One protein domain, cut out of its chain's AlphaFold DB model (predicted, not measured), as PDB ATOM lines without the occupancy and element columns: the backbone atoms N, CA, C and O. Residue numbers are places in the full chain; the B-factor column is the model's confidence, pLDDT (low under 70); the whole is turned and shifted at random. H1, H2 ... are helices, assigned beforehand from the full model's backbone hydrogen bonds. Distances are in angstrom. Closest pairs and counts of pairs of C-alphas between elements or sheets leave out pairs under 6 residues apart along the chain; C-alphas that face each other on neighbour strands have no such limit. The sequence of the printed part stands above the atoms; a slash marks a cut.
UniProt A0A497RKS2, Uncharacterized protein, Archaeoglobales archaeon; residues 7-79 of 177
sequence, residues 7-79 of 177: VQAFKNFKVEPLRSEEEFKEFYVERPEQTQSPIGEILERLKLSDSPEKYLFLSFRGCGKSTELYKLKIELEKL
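Overview. This is residues 7 to 79 of the 177 residues of an uncharacterized protein of Archaeoglobales archaeon (UniProt A0A497RKS2). Look first at two helices side by side, H4 and H3, running the same way, with a long unnamed stretch, residues 49 to 64, folding back from the end of H3 to the beginning of H4. The shorter H2 sits near H4 and apart from H3, while residues 7 to 14, of which 7 to 12 belong to H1, stick out as an arm that adds to the length. The loop of residues 29 to 36 also sticks out, between H2 and H3. The printed part has 73 residues with four named helices, H1, H2, H3 and H4 along the chain, and no named strand; its class is all helix. It is loose, with a radius of gyration of the C-alphas of 14.2 A, and elongated, spanning 50 by 26 by 23 A.

Along the chain. Find C-alpha 65 at (-20.327, 51.936, -19.258); from there H4, residues 65 to 77, runs 18.5 A to C-alpha 77 at (-20.876, 54.299, -0.916), with z rising along the way. H3 is residues 38 to 48, 15.9 A from first to last C-alpha. H2, residues 21 to 27, measures 10.0 A. Go to C-alpha 7 at (-44.783, 55.436, -29.383) for the beginning of H1, residues 7 to 12, which measures 8.6 A.

Arrangement. Begin at H4, which touches H3; their closest C-alphas, those of Leu 72 and Ile 39, are 6.0 A apart. The two helices run the same way at a shallow tilt of 30 degrees. Next look at Ile 74 and Glu 21, whose C-alphas are the closest of H4 and H2, 7.5 A apart; these helices are close but not clearly touching. They run opposite ways at a steep tilt of 41 degrees. H2 and H3 are apart, and H1 is apart from H2, H3 and H4. In the backbones of H1, H2, H3 and H4, every O i to N i+4 pair is within hydrogen-bond range.

Size, cuts and confidence. The two C-alphas farthest apart are those of Val 7 and Asp 50, at 50.3 A. Without residues 7 to 14 and 29 to 36, which stand free, the body has 57 residues and spans 35 by 26 by 15 A. The printed part has no cut. Follow the link from H3 to H4, 16 residues, for the long one; the links from H1 to H2 and from H2 to H3 are short. The mean pLDDT of the printed part is 87.3, and in this model one printed residue, Gln 36, is under 70.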
ATOM      1  N   VAL A   7     -44.910  53.975 -29.468       90.75
ATOM      2  CA  VAL A   7     -44.783  55.436 -29.383       90.75
ATOM      3  C   VAL A   7     -44.415  55.835 -27.958       90.75
ATOM      4  O   VAL A   7     -43.530  56.661 -27.742       90.75
ATOM      5  N   GLN A   8     -45.059  55.220 -26.973       88.00
ATOM      6  CA  GLN A   8     -44.756  55.395 -25.568       88.00
ATOM      7  C   GLN A   8     -43.393  54.796 -25.221       88.00
ATOM      8  O   GLN A   8     -42.654  55.405 -24.460       88.00
ATOM      9  N   ALA A   9     -43.014  53.662 -25.817       85.44
ATOM     10  CA  ALA A   9     -41.679  53.091 -25.647       85.44
ATOM     11  C   ALA A   9     -40.596  54.046 -26.165       85.44
ATOM     12  O   ALA A   9     -39.630  54.304 -25.454       85.44
ATOM     13  N   PHE A  10     -40.796  54.634 -27.348       83.75
ATOM     14  CA  PHE A  10     -39.894  55.637 -27.913       83.75
ATOM     15  C   PHE A  10     -39.798  56.886 -27.026       83.75
ATOM     16  O   PHE A  10     -38.702  57.351 -26.742       83.75
ATOM     17  N   LYS A  11     -40.928  57.397 -26.522       82.56
ATOM     18  CA  LYS A  11     -40.948  58.542 -25.592       82.56
ATOM     19  C   LYS A  11     -40.294  58.237 -24.241       82.56
ATOM     20  O   LYS A  11     -39.743  59.137 -23.620       82.56
ATOM     21  N   ASN A  12     -40.369  56.987 -23.788       80.00
ATOM     22  CA  ASN A  12     -39.738  56.534 -22.551       80.00
ATOM     23  C   ASN A  12     -38.244  56.224 -22.733       80.00
ATOM     24  O   ASN A  12     -37.549  56.022 -21.738       80.00
ATOM     25  N   PHE A  13     -37.749  56.145 -23.970       78.69
ATOM     26  CA  PHE A  13     -36.367  55.789 -24.251       78.69
ATOM     27  C   PHE A  13     -35.440  56.967 -23.938       78.69
ATOM     28  O   PHE A  13     -35.335  57.921 -24.707       78.69
ATOM     29  N   LYS A  14     -34.746  56.880 -22.802       76.38
ATOM     30  CA  LYS A  14     -33.637  57.769 -22.451       76.38
ATOM     31  C   LYS A  14     -32.319  57.071 -22.774       76.38
ATOM     32  O   LYS A  14     -32.083  55.955 -22.323       76.38
ATOM     33  N   VAL A  15     -31.460  57.728 -23.554       80.38
ATOM     34  CA  VAL A  15     -30.114  57.219 -23.918       80.38
ATOM     35  C   VAL A  15     -29.068  57.570 -22.850       80.38
ATOM     36  O   VAL A  15     -27.889  57.233 -22.964       80.38
ATOM     37  N   GLU A  16     -29.491  58.281 -21.813       85.94
ATOM     38  CA  GLU A  16     -28.659  58.710 -20.699       85.94
ATOM     39  C   GLU A  16     -28.387  57.543 -19.738       85.94
ATOM     40  O   GLU A  16     -29.203  56.624 -19.625       85.94
ATOM     41  N   PRO A  17     -27.231  57.540 -19.059       89.06
ATOM     42  CA  PRO A  17     -26.950  56.536 -18.041       89.06
ATOM     43  C   PRO A  17     -27.900  56.676 -16.850       89.06
ATOM     44  O   PRO A  17     -28.362  57.778 -16.563       89.06
ATOM     45  N   LEU A  18     -28.114  55.575 -16.125       91.31
ATOM     46  CA  LEU A  18     -28.812  55.617 -14.838       91.31
ATOM     47  C   LEU A  18     -27.898  56.288 -13.803       91.31
ATOM     48  O   LEU A  18     -26.705  55.968 -13.743       91.31
ATOM     49  N   ARG A  19     -28.443  57.224 -13.025       88.19
ATOM     50  CA  ARG A  19     -27.704  58.125 -12.126       88.19
ATOM     51  C   ARG A  19     -28.301  58.230 -10.719       88.19
ATOM     52  O   ARG A  19     -27.894  59.113  -9.974       88.19
ATOM     53  N   SER A  20     -29.254  57.382 -10.340       88.62
ATOM     54  CA  SER A  20     -29.773  57.345  -8.966       88.62
ATOM     55  C   SER A  20     -30.183  55.938  -8.550       88.62
ATOM     56  O   SER A  20     -30.513  55.108  -9.400       88.62
ATOM     57  N   GLU A  21     -30.200  55.659  -7.247       89.56
ATOM     58  CA  GLU A  21     -30.652  54.361  -6.732       89.56
ATOM     59  C   GLU A  21     -32.083  54.019  -7.176       89.56
ATOM     60  O   GLU A  21     -32.376  52.863  -7.487       89.56
ATOM     61  N   GLU A  22     -32.968  55.014  -7.276       90.62
ATOM     62  CA  GLU A  22     -34.339  54.845  -7.763       90.62
ATOM     63  C   GLU A  22     -34.368  54.423  -9.232       90.62
ATOM     64  O   GLU A  22     -35.104  53.502  -9.593       90.62
ATOM     65  N   GLU A  23     -33.545  55.052 -10.078       90.31
ATOM     66  CA  GLU A  23     -33.425  54.672 -11.485       90.31
ATOM     67  C   GLU A  23     -32.867  53.257 -11.634       90.31
ATOM     68  O   GLU A  23     -33.373  52.479 -12.445       90.31
ATOM     69  N   PHE A  24     -31.868  52.884 -10.827       91.62
ATOM     70  CA  PHE A  24     -31.357  51.515 -10.803       91.62
ATOM     71  C   PHE A  24     -32.442  50.523 -10.390       91.62
ATOM     72  O   PHE A  24     -32.627  49.500 -11.046       91.62
ATOM     73  N   LYS A  25     -33.214  50.842  -9.352       90.19
ATOM     74  CA  LYS A  25     -34.301  49.986  -8.874       90.19
ATOM     75  C   LYS A  25     -35.416  49.803  -9.908       90.19
ATOM     76  O   LYS A  25     -35.985  48.716  -9.985       90.19
ATOM     77  N   GLU A  26     -35.769  50.842 -10.668       87.94
ATOM     78  CA  GLU A  26     -36.853  50.765 -11.658       87.94
ATOM     79  C   GLU A  26     -36.393  50.179 -13.004       87.94
ATOM     80  O   GLU A  26     -37.162  49.451 -13.640       87.94
ATOM     81  N   PHE A  27     -35.169  50.487 -13.448       87.75
ATOM     82  CA  PHE A  27     -34.753  50.280 -14.840       87.75
ATOM     83  C   PHE A  27     -33.521  49.397 -15.039       87.75
ATOM     84  O   PHE A  27     -33.304  48.940 -16.164       87.75
ATOM     85  N   TYR A  28     -32.707  49.150 -14.011       89.25
ATOM     86  CA  TYR A  28     -31.525  48.312 -14.185       89.25
ATOM     87  C   TYR A  28     -31.922  46.843 -14.348       89.25
ATOM     88  O   TYR A  28     -32.759  46.309 -13.619       89.25
ATOM     89  N   VAL A  29     -31.299  46.182 -15.318       87.69
ATOM     90  CA  VAL A  29     -31.479  44.754 -15.575       87.69
ATOM     91  C   VAL A  29     -30.143  44.078 -15.332       87.69
ATOM     92  O   VAL A  29     -29.153  44.413 -15.986       87.69
ATOM     93  N   GLU A  30     -30.121  43.135 -14.391       84.12
ATOM     94  CA  GLU A  30     -28.919  42.358 -14.099       84.12
ATOM     95  C   GLU A  30     -28.455  41.580 -15.331       84.12
ATOM     96  O   GLU A  30     -29.254  41.047 -16.110       84.12
ATOM     97  N   ARG A  31     -27.134  41.529 -15.510       80.75
ATOM     98  CA  ARG A  31     -26.539  40.769 -16.608       80.75
ATOM     99  C   ARG A  31     -26.728  39.269 -16.355       80.75
ATOM    100  O   ARG A  31     -26.688  38.846 -15.200       80.75
ATOM    101  N   PRO A  32     -26.897  38.453 -17.411       82.56
ATOM    102  CA  PRO A  32     -26.915  37.002 -17.267       82.56
ATOM    103  C   PRO A  32     -25.663  36.504 -16.535       82.56
ATOM    104  O   PRO A  32     -24.578  37.043 -16.747       82.56
ATOM    105  N   GLU A  33     -25.786  35.448 -15.728       72.62
ATOM    106  CA  GLU A  33     -24.671  34.900 -14.933       72.62
ATOM    107  C   GLU A  33     -23.443  34.531 -15.780       72.62
ATOM    108  O   GLU A  33     -22.309  34.622 -15.318       72.62
ATOM    109  N   GLN A  34     -23.655  34.163 -17.046       74.00
ATOM    110  CA  GLN A  34     -22.597  33.812 -17.996       74.00
ATOM    111  C   GLN A  34     -21.815  35.037 -18.502       74.00
ATOM    112  O   GLN A  34     -20.844  34.895 -19.242       74.00
ATOM    113  N   THR A  35     -22.248  36.251 -18.164       70.56
ATOM    114  CA  THR A  35     -21.627  37.518 -18.557       70.56
ATOM    115  C   THR A  35     -21.597  38.445 -17.346       70.56
ATOM    116  O   THR A  35     -22.291  39.463 -17.301       70.56
ATOM    117  N   GLN A  36     -20.806  38.064 -16.340       67.00
ATOM    118  CA  GLN A  36     -20.656  38.851 -15.119       67.00
ATOM    119  C   GLN A  36     -20.209  40.280 -15.435       67.00
ATOM    120  O   GLN A  36     -19.390  40.527 -16.325       67.00
ATOM    121  N   SER A  37     -20.785  41.239 -14.710       76.38
ATOM    122  CA  SER A  37     -20.326  42.619 -14.784       76.38
ATOM    123  C   SER A  37     -18.891  42.707 -14.245       76.38
ATOM    124  O   SER A  37     -18.634  42.180 -13.158       76.38
ATOM    125  N   PRO A  38     -17.973  43.425 -14.924       80.75
ATOM    126  CA  PRO A  38     -16.623  43.649 -14.404       80.75
ATOM    127  C   PRO A  38     -16.629  44.410 -13.068       80.75
ATOM    128  O   PRO A  38     -15.635  44.407 -12.351       80.75
ATOM    129  N   ILE A  39     -17.749  45.048 -12.710       88.81
ATOM    130  CA  ILE A  39     -17.896  45.791 -11.459       88.81
ATOM    131  C   ILE A  39     -17.728  44.893 -10.231       88.81
ATOM    132  O   ILE A  39     -17.148  45.345  -9.249       88.81
ATOM    133  N   GLY A  40     -18.178  43.633 -10.286       87.81
ATOM    134  CA  GLY A  40     -18.037  42.702  -9.160       87.81
ATOM    135  C   GLY A  40     -16.571  42.435  -8.818       87.81
ATOM    136  O   GLY A  40     -16.155  42.635  -7.681       87.81
ATOM    137  N   GLU A  41     -15.774  42.081  -9.828       88.94
ATOM    138  CA  GLU A  41     -14.335  41.838  -9.678       88.94
ATOM    139  C   GLU A  41     -13.591  43.096  -9.202       88.94
ATOM    140  O   GLU A  41     -12.772  43.034  -8.286       88.94
ATOM    141  N   ILE A  42     -13.899  44.257  -9.790       92.88
ATOM    142  CA  ILE A  42     -13.282  45.533  -9.400       92.88
ATOM    143  C   ILE A  42     -13.604  45.862  -7.941       92.88
ATOM    144  O   ILE A  42     -12.713  46.248  -7.187       92.88
ATOM    145  N   LEU A  43     -14.857  45.681  -7.518       92.44
ATOM    146  CA  LEU A  43     -15.277  45.935  -6.145       92.44
ATOM    147  C   LEU A  43     -14.553  45.017  -5.149       92.44
ATOM    148  O   LEU A  43     -14.116  45.483  -4.098       92.44
ATOM    149  N   GLU A  44     -14.409  43.729  -5.464       91.62
ATOM    150  CA  GLU A  44     -13.649  42.792  -4.629       91.62
ATOM    151  C   GLU A  44     -12.175  43.186  -4.523       91.62
ATOM    152  O   GLU A  44     -11.623  43.217  -3.422       91.62
ATOM    153  N   ARG A  45     -11.547  43.565  -5.639       92.69
ATOM    154  CA  ARG A  45     -10.155  44.028  -5.643       92.69
ATOM    155  C   ARG A  45      -9.961  45.288  -4.806       92.69
ATOM    156  O   ARG A  45      -9.071  45.316  -3.962       92.69
ATOM    157  N   LEU A  46     -10.830  46.285  -4.970       93.38
ATOM    158  CA  LEU A  46     -10.785  47.518  -4.180       93.38
ATOM    159  C   LEU A  46     -10.952  47.242  -2.678       93.38
ATOM    160  O   LEU A  46     -10.267  47.854  -1.862       93.38
ATOM    161  N   LYS A  47     -11.809  46.289  -2.289       91.75
ATOM    162  CA  LYS A  47     -11.973  45.888  -0.880       91.75
ATOM    163  C   LYS A  47     -10.700  45.291  -0.275       91.75
ATOM    164  O   LYS A  47     -10.462  45.501   0.909       91.75
ATOM    165  N   LEU A  48      -9.915  44.560  -1.064       92.00
ATOM    166  CA  LEU A  48      -8.729  43.830  -0.602       92.00
ATOM    167  C   LEU A  48      -7.424  44.630  -0.713       92.00
ATOM    168  O   LEU A  48      -6.452  44.309  -0.036       92.00
ATOM    169  N   SER A  49      -7.381  45.632  -1.587       90.31
ATOM    170  CA  SER A  49      -6.177  46.410  -1.883       90.31
ATOM    171  C   SER A  49      -6.081  47.658  -1.014       90.31
ATOM    172  O   SER A  49      -7.063  48.381  -0.853       90.31
ATOM    173  N   ASP A  50      -4.884  47.943  -0.498       88.56
ATOM    174  CA  ASP A  50      -4.527  49.217   0.151       88.56
ATOM    175  C   ASP A  50      -3.735  50.151  -0.776       88.56
ATOM    176  O   ASP A  50      -3.392  51.272  -0.407       88.56
ATOM    177  N   SER A  51      -3.434  49.695  -1.994       89.81
ATOM    178  CA  SER A  51      -2.699  50.482  -2.983       89.81
ATOM    179  C   SER A  51      -3.650  51.214  -3.937       89.81
ATOM    180  O   SER A  51      -4.686  50.654  -4.297       89.81
ATOM    181  N   PRO A  52      -3.317  52.433  -4.399       88.31
ATOM    182  CA  PRO A  52      -4.094  53.106  -5.435       88.31
ATOM    183  C   PRO A  52      -4.107  52.306  -6.742       88.31
ATOM    184  O   PRO A  52      -3.056  51.928  -7.261       88.31
ATOM    185  N   GLU A  53      -5.293  52.107  -7.315       90.31
ATOM    186  CA  GLU A  53      -5.478  51.348  -8.553       90.31
ATOM    187  C   GLU A  53      -6.076  52.205  -9.669       90.31
ATOM    188  O   GLU A  53      -6.814  53.159  -9.429       90.31
ATOM    189  N   LYS A  54      -5.751  51.860 -10.920       91.44
ATOM    190  CA  LYS A  54      -6.248  52.545 -12.118       91.44
ATOM    191  C   LYS A  54      -6.925  51.538 -13.038       91.44
ATOM    192  O   LYS A  54      -6.324  50.527 -13.398       91.44
ATOM    193  N   TYR A  55      -8.150  51.849 -13.452       90.31
ATOM    194  CA  TYR A  55      -8.970  51.000 -14.314       90.31
ATOM    195  C   TYR A  55      -9.368  51.754 -15.580       90.31
ATOM    196  O   TYR A  55      -9.873  52.873 -15.508       90.31
ATOM    197  N   LEU A  56      -9.170  51.132 -16.745       89.00
ATOM    198  CA  LEU A  56      -9.573  51.683 -18.039       89.00
ATOM    199  C   LEU A  56     -10.720  50.857 -18.627       89.00
ATOM    200  O   LEU A  56     -10.555  49.677 -18.933       89.00
ATOM    201  N   PHE A  57     -11.875  51.491 -18.823       86.19
ATOM    202  CA  PHE A  57     -13.068  50.851 -19.376       86.19
ATOM    203  C   PHE A  57     -13.184  51.130 -20.878       86.19
ATOM    204  O   PHE A  57     -13.518  52.241 -21.290       86.19
ATOM    205  N   LEU A  58     -12.968  50.107 -21.709       85.00
ATOM    206  CA  LEU A  58     -13.048  50.208 -23.169       85.00
ATOM    207  C   LEU A  58     -14.306  49.511 -23.696       85.00
ATOM    208  O   LEU A  58     -14.465  48.305 -23.537       85.00
ATOM    209  N   SER A  59     -15.208  50.255 -24.339       82.44
ATOM    210  CA  SER A  59     -16.301  49.678 -25.140       82.44
ATOM    211  C   SER A  59     -16.979  50.727 -26.024       82.44
ATOM    212  O   SER A  59     -16.723  51.929 -25.895       82.44
ATOM    213  N   PHE A  60     -17.905  50.298 -26.881       86.62
ATOM    214  CA  PHE A  60     -18.661  51.189 -27.761       86.62
ATOM    215  C   PHE A  60     -19.589  52.153 -27.002       86.62
ATOM    216  O   PHE A  60     -20.008  51.915 -25.860       86.62
ATOM    217  N   ARG A  61     -19.911  53.286 -27.636       83.94
ATOM    218  CA  ARG A  61     -20.900  54.244 -27.124       83.94
ATOM    219  C   ARG A  61     -22.254  53.541 -26.968       83.94
ATOM    220  O   ARG A  61     -22.650  52.770 -27.831       83.94
ATOM    221  N   GLY A  62     -22.943  53.793 -25.856       82.88
ATOM    222  CA  GLY A  62     -24.250  53.187 -25.570       82.88
ATOM    223  C   GLY A  62     -24.212  51.787 -24.943       82.88
ATOM    224  O   GLY A  62     -25.255  51.296 -24.540       82.88
ATOM    225  N   CYS A  63     -23.043  51.160 -24.753       85.38
ATOM    226  CA  CYS A  63     -22.940  49.842 -24.095       85.38
ATOM    227  C   CYS A  63     -23.173  49.848 -22.567       85.38
ATOM    228  O   CYS A  63     -22.913  48.840 -21.911       85.38
ATOM    229  N   GLY A  64     -23.593  50.975 -21.979       87.06
ATOM    230  CA  GLY A  64     -23.896  51.071 -20.546       87.06
ATOM    231  C   GLY A  64     -22.698  51.282 -19.612       87.06
ATOM    232  O   GLY A  64     -22.847  51.093 -18.413       87.06
ATOM    233  N   LYS A  65     -21.519  51.693 -20.108       89.12
ATOM    234  CA  LYS A  65     -20.327  51.936 -19.258       89.12
ATOM    235  C   LYS A  65     -20.590  52.889 -18.096       89.12
ATOM    236  O   LYS A  65     -20.276  52.562 -16.964       89.12
ATOM    237  N   SER A  66     -21.148  54.063 -18.387       90.44
ATOM    238  CA  SER A  66     -21.413  55.080 -17.366       90.44
ATOM    239  C   SER A  66     -22.450  54.599 -16.350       90.44
ATOM    240  O   SER A  66     -22.310  54.902 -15.174       90.44
ATOM    241  N   THR A  67     -23.422  53.787 -16.782       91.31
ATOM    242  CA  THR A  67     -24.348  53.089 -15.880       91.31
ATOM    243  C   THR A  67     -23.588  52.111 -14.977       91.31
ATOM    244  O   THR A  67     -23.709  52.182 -13.767       91.31
ATOM    245  N   GLU A  68     -22.738  51.233 -15.514       90.62
ATOM    246  CA  GLU A  68     -21.956  50.300 -14.681       90.62
ATOM    247  C   GLU A  68     -20.992  51.024 -13.718       90.62
ATOM    248  O   GLU A  68     -20.863  50.618 -12.566       90.62
ATOM    249  N   LEU A  69     -20.368  52.132 -14.130       92.00
ATOM    250  CA  LEU A  69     -19.562  52.965 -13.227       92.00
ATOM    251  C   LEU A  69     -20.404  53.578 -12.101       92.00
ATOM    252  O   LEU A  69     -19.956  53.626 -10.960       92.00
ATOM    253  N   TYR A  70     -21.634  54.006 -12.395       92.69
ATOM    254  CA  TYR A  70     -22.540  54.507 -11.363       92.69
ATOM    255  C   TYR A  70     -22.984  53.390 -10.403       92.69
ATOM    256  O   TYR A  70     -23.075  53.615  -9.199       92.69
ATOM    257  N   LYS A  71     -23.169  52.160 -10.901       92.00
ATOM    258  CA  LYS A  71     -23.389  50.980 -10.049       92.00
ATOM    259  C   LYS A  71     -22.213  50.769  -9.092       92.00
ATOM    260  O   LYS A  71     -22.432  50.571  -7.903       92.00
ATOM    261  N   LEU A  72     -20.976  50.858  -9.590       92.69
ATOM    262  CA  LEU A  72     -19.778  50.766  -8.748       92.69
ATOM    263  C   LEU A  72     -19.755  51.856  -7.674       92.69
ATOM    264  O   LEU A  72     -19.475  51.540  -6.525       92.69
ATOM    265  N   LYS A  73     -20.086  53.108  -8.026       93.00
ATOM    266  CA  LYS A  73     -20.222  54.204  -7.055       93.00
ATOM    267  C   LYS A  73     -21.189  53.823  -5.930       93.00
ATOM    268  O   LYS A  73     -20.771  53.843  -4.779       93.00
ATOM    269  N   ILE A  74     -22.420  53.416  -6.258       92.12
ATOM    270  CA  ILE A  74     -23.440  53.019  -5.266       92.12
ATOM    271  C   ILE A  74     -22.915  51.902  -4.349       92.12
ATOM    272  O   ILE A  74     -23.123  51.931  -3.140       92.12
ATOM    273  N   GLU A  75     -22.221  50.902  -4.899       92.62
ATOM    274  CA  GLU A  75     -21.659  49.814  -4.089       92.62
ATOM    275  C   GLU A  75     -20.488  50.257  -3.200       92.62
ATOM    276  O   GLU A  75     -20.321  49.716  -2.107       92.62
ATOM    277  N   LEU A  76     -19.688  51.230  -3.640       93.88
ATOM    278  CA  LEU A  76     -18.606  51.811  -2.843       93.88
ATOM    279  C   LEU A  76     -19.142  52.703  -1.716       93.88
ATOM    280  O   LEU A  76     -18.591  52.653  -0.625       93.88
ATOM    281  N   GLU A  77     -20.225  53.455  -1.940       92.12
ATOM    282  CA  GLU A  77     -20.876  54.299  -0.916       92.12
ATOM    283  C   GLU A  77     -21.425  53.486   0.263       92.12
ATOM    284  O   GLU A  77     -21.523  53.986   1.379       92.12
ATOM    285  N   LYS A  78     -21.741  52.206   0.046       92.00
ATOM    286  CA  LYS A  78     -22.158  51.279   1.113       92.00
ATOM    287  C   LYS A  78     -21.002  50.846   2.019       92.00
ATOM    288  O   LYS A  78     -21.236  50.167   3.019       92.00
ATOM    289  N   LEU A  79     -19.761  51.159   1.652       91.12
ATOM    290  CA  LEU A  79     -18.562  50.797   2.397       91.12
ATOM    291  C   LEU A  79     -18.040  52.022   3.150       91.12
ATOM    292  O   LEU A  79     -17.742  53.043   2.542       91.12
TER     293      LEU A  79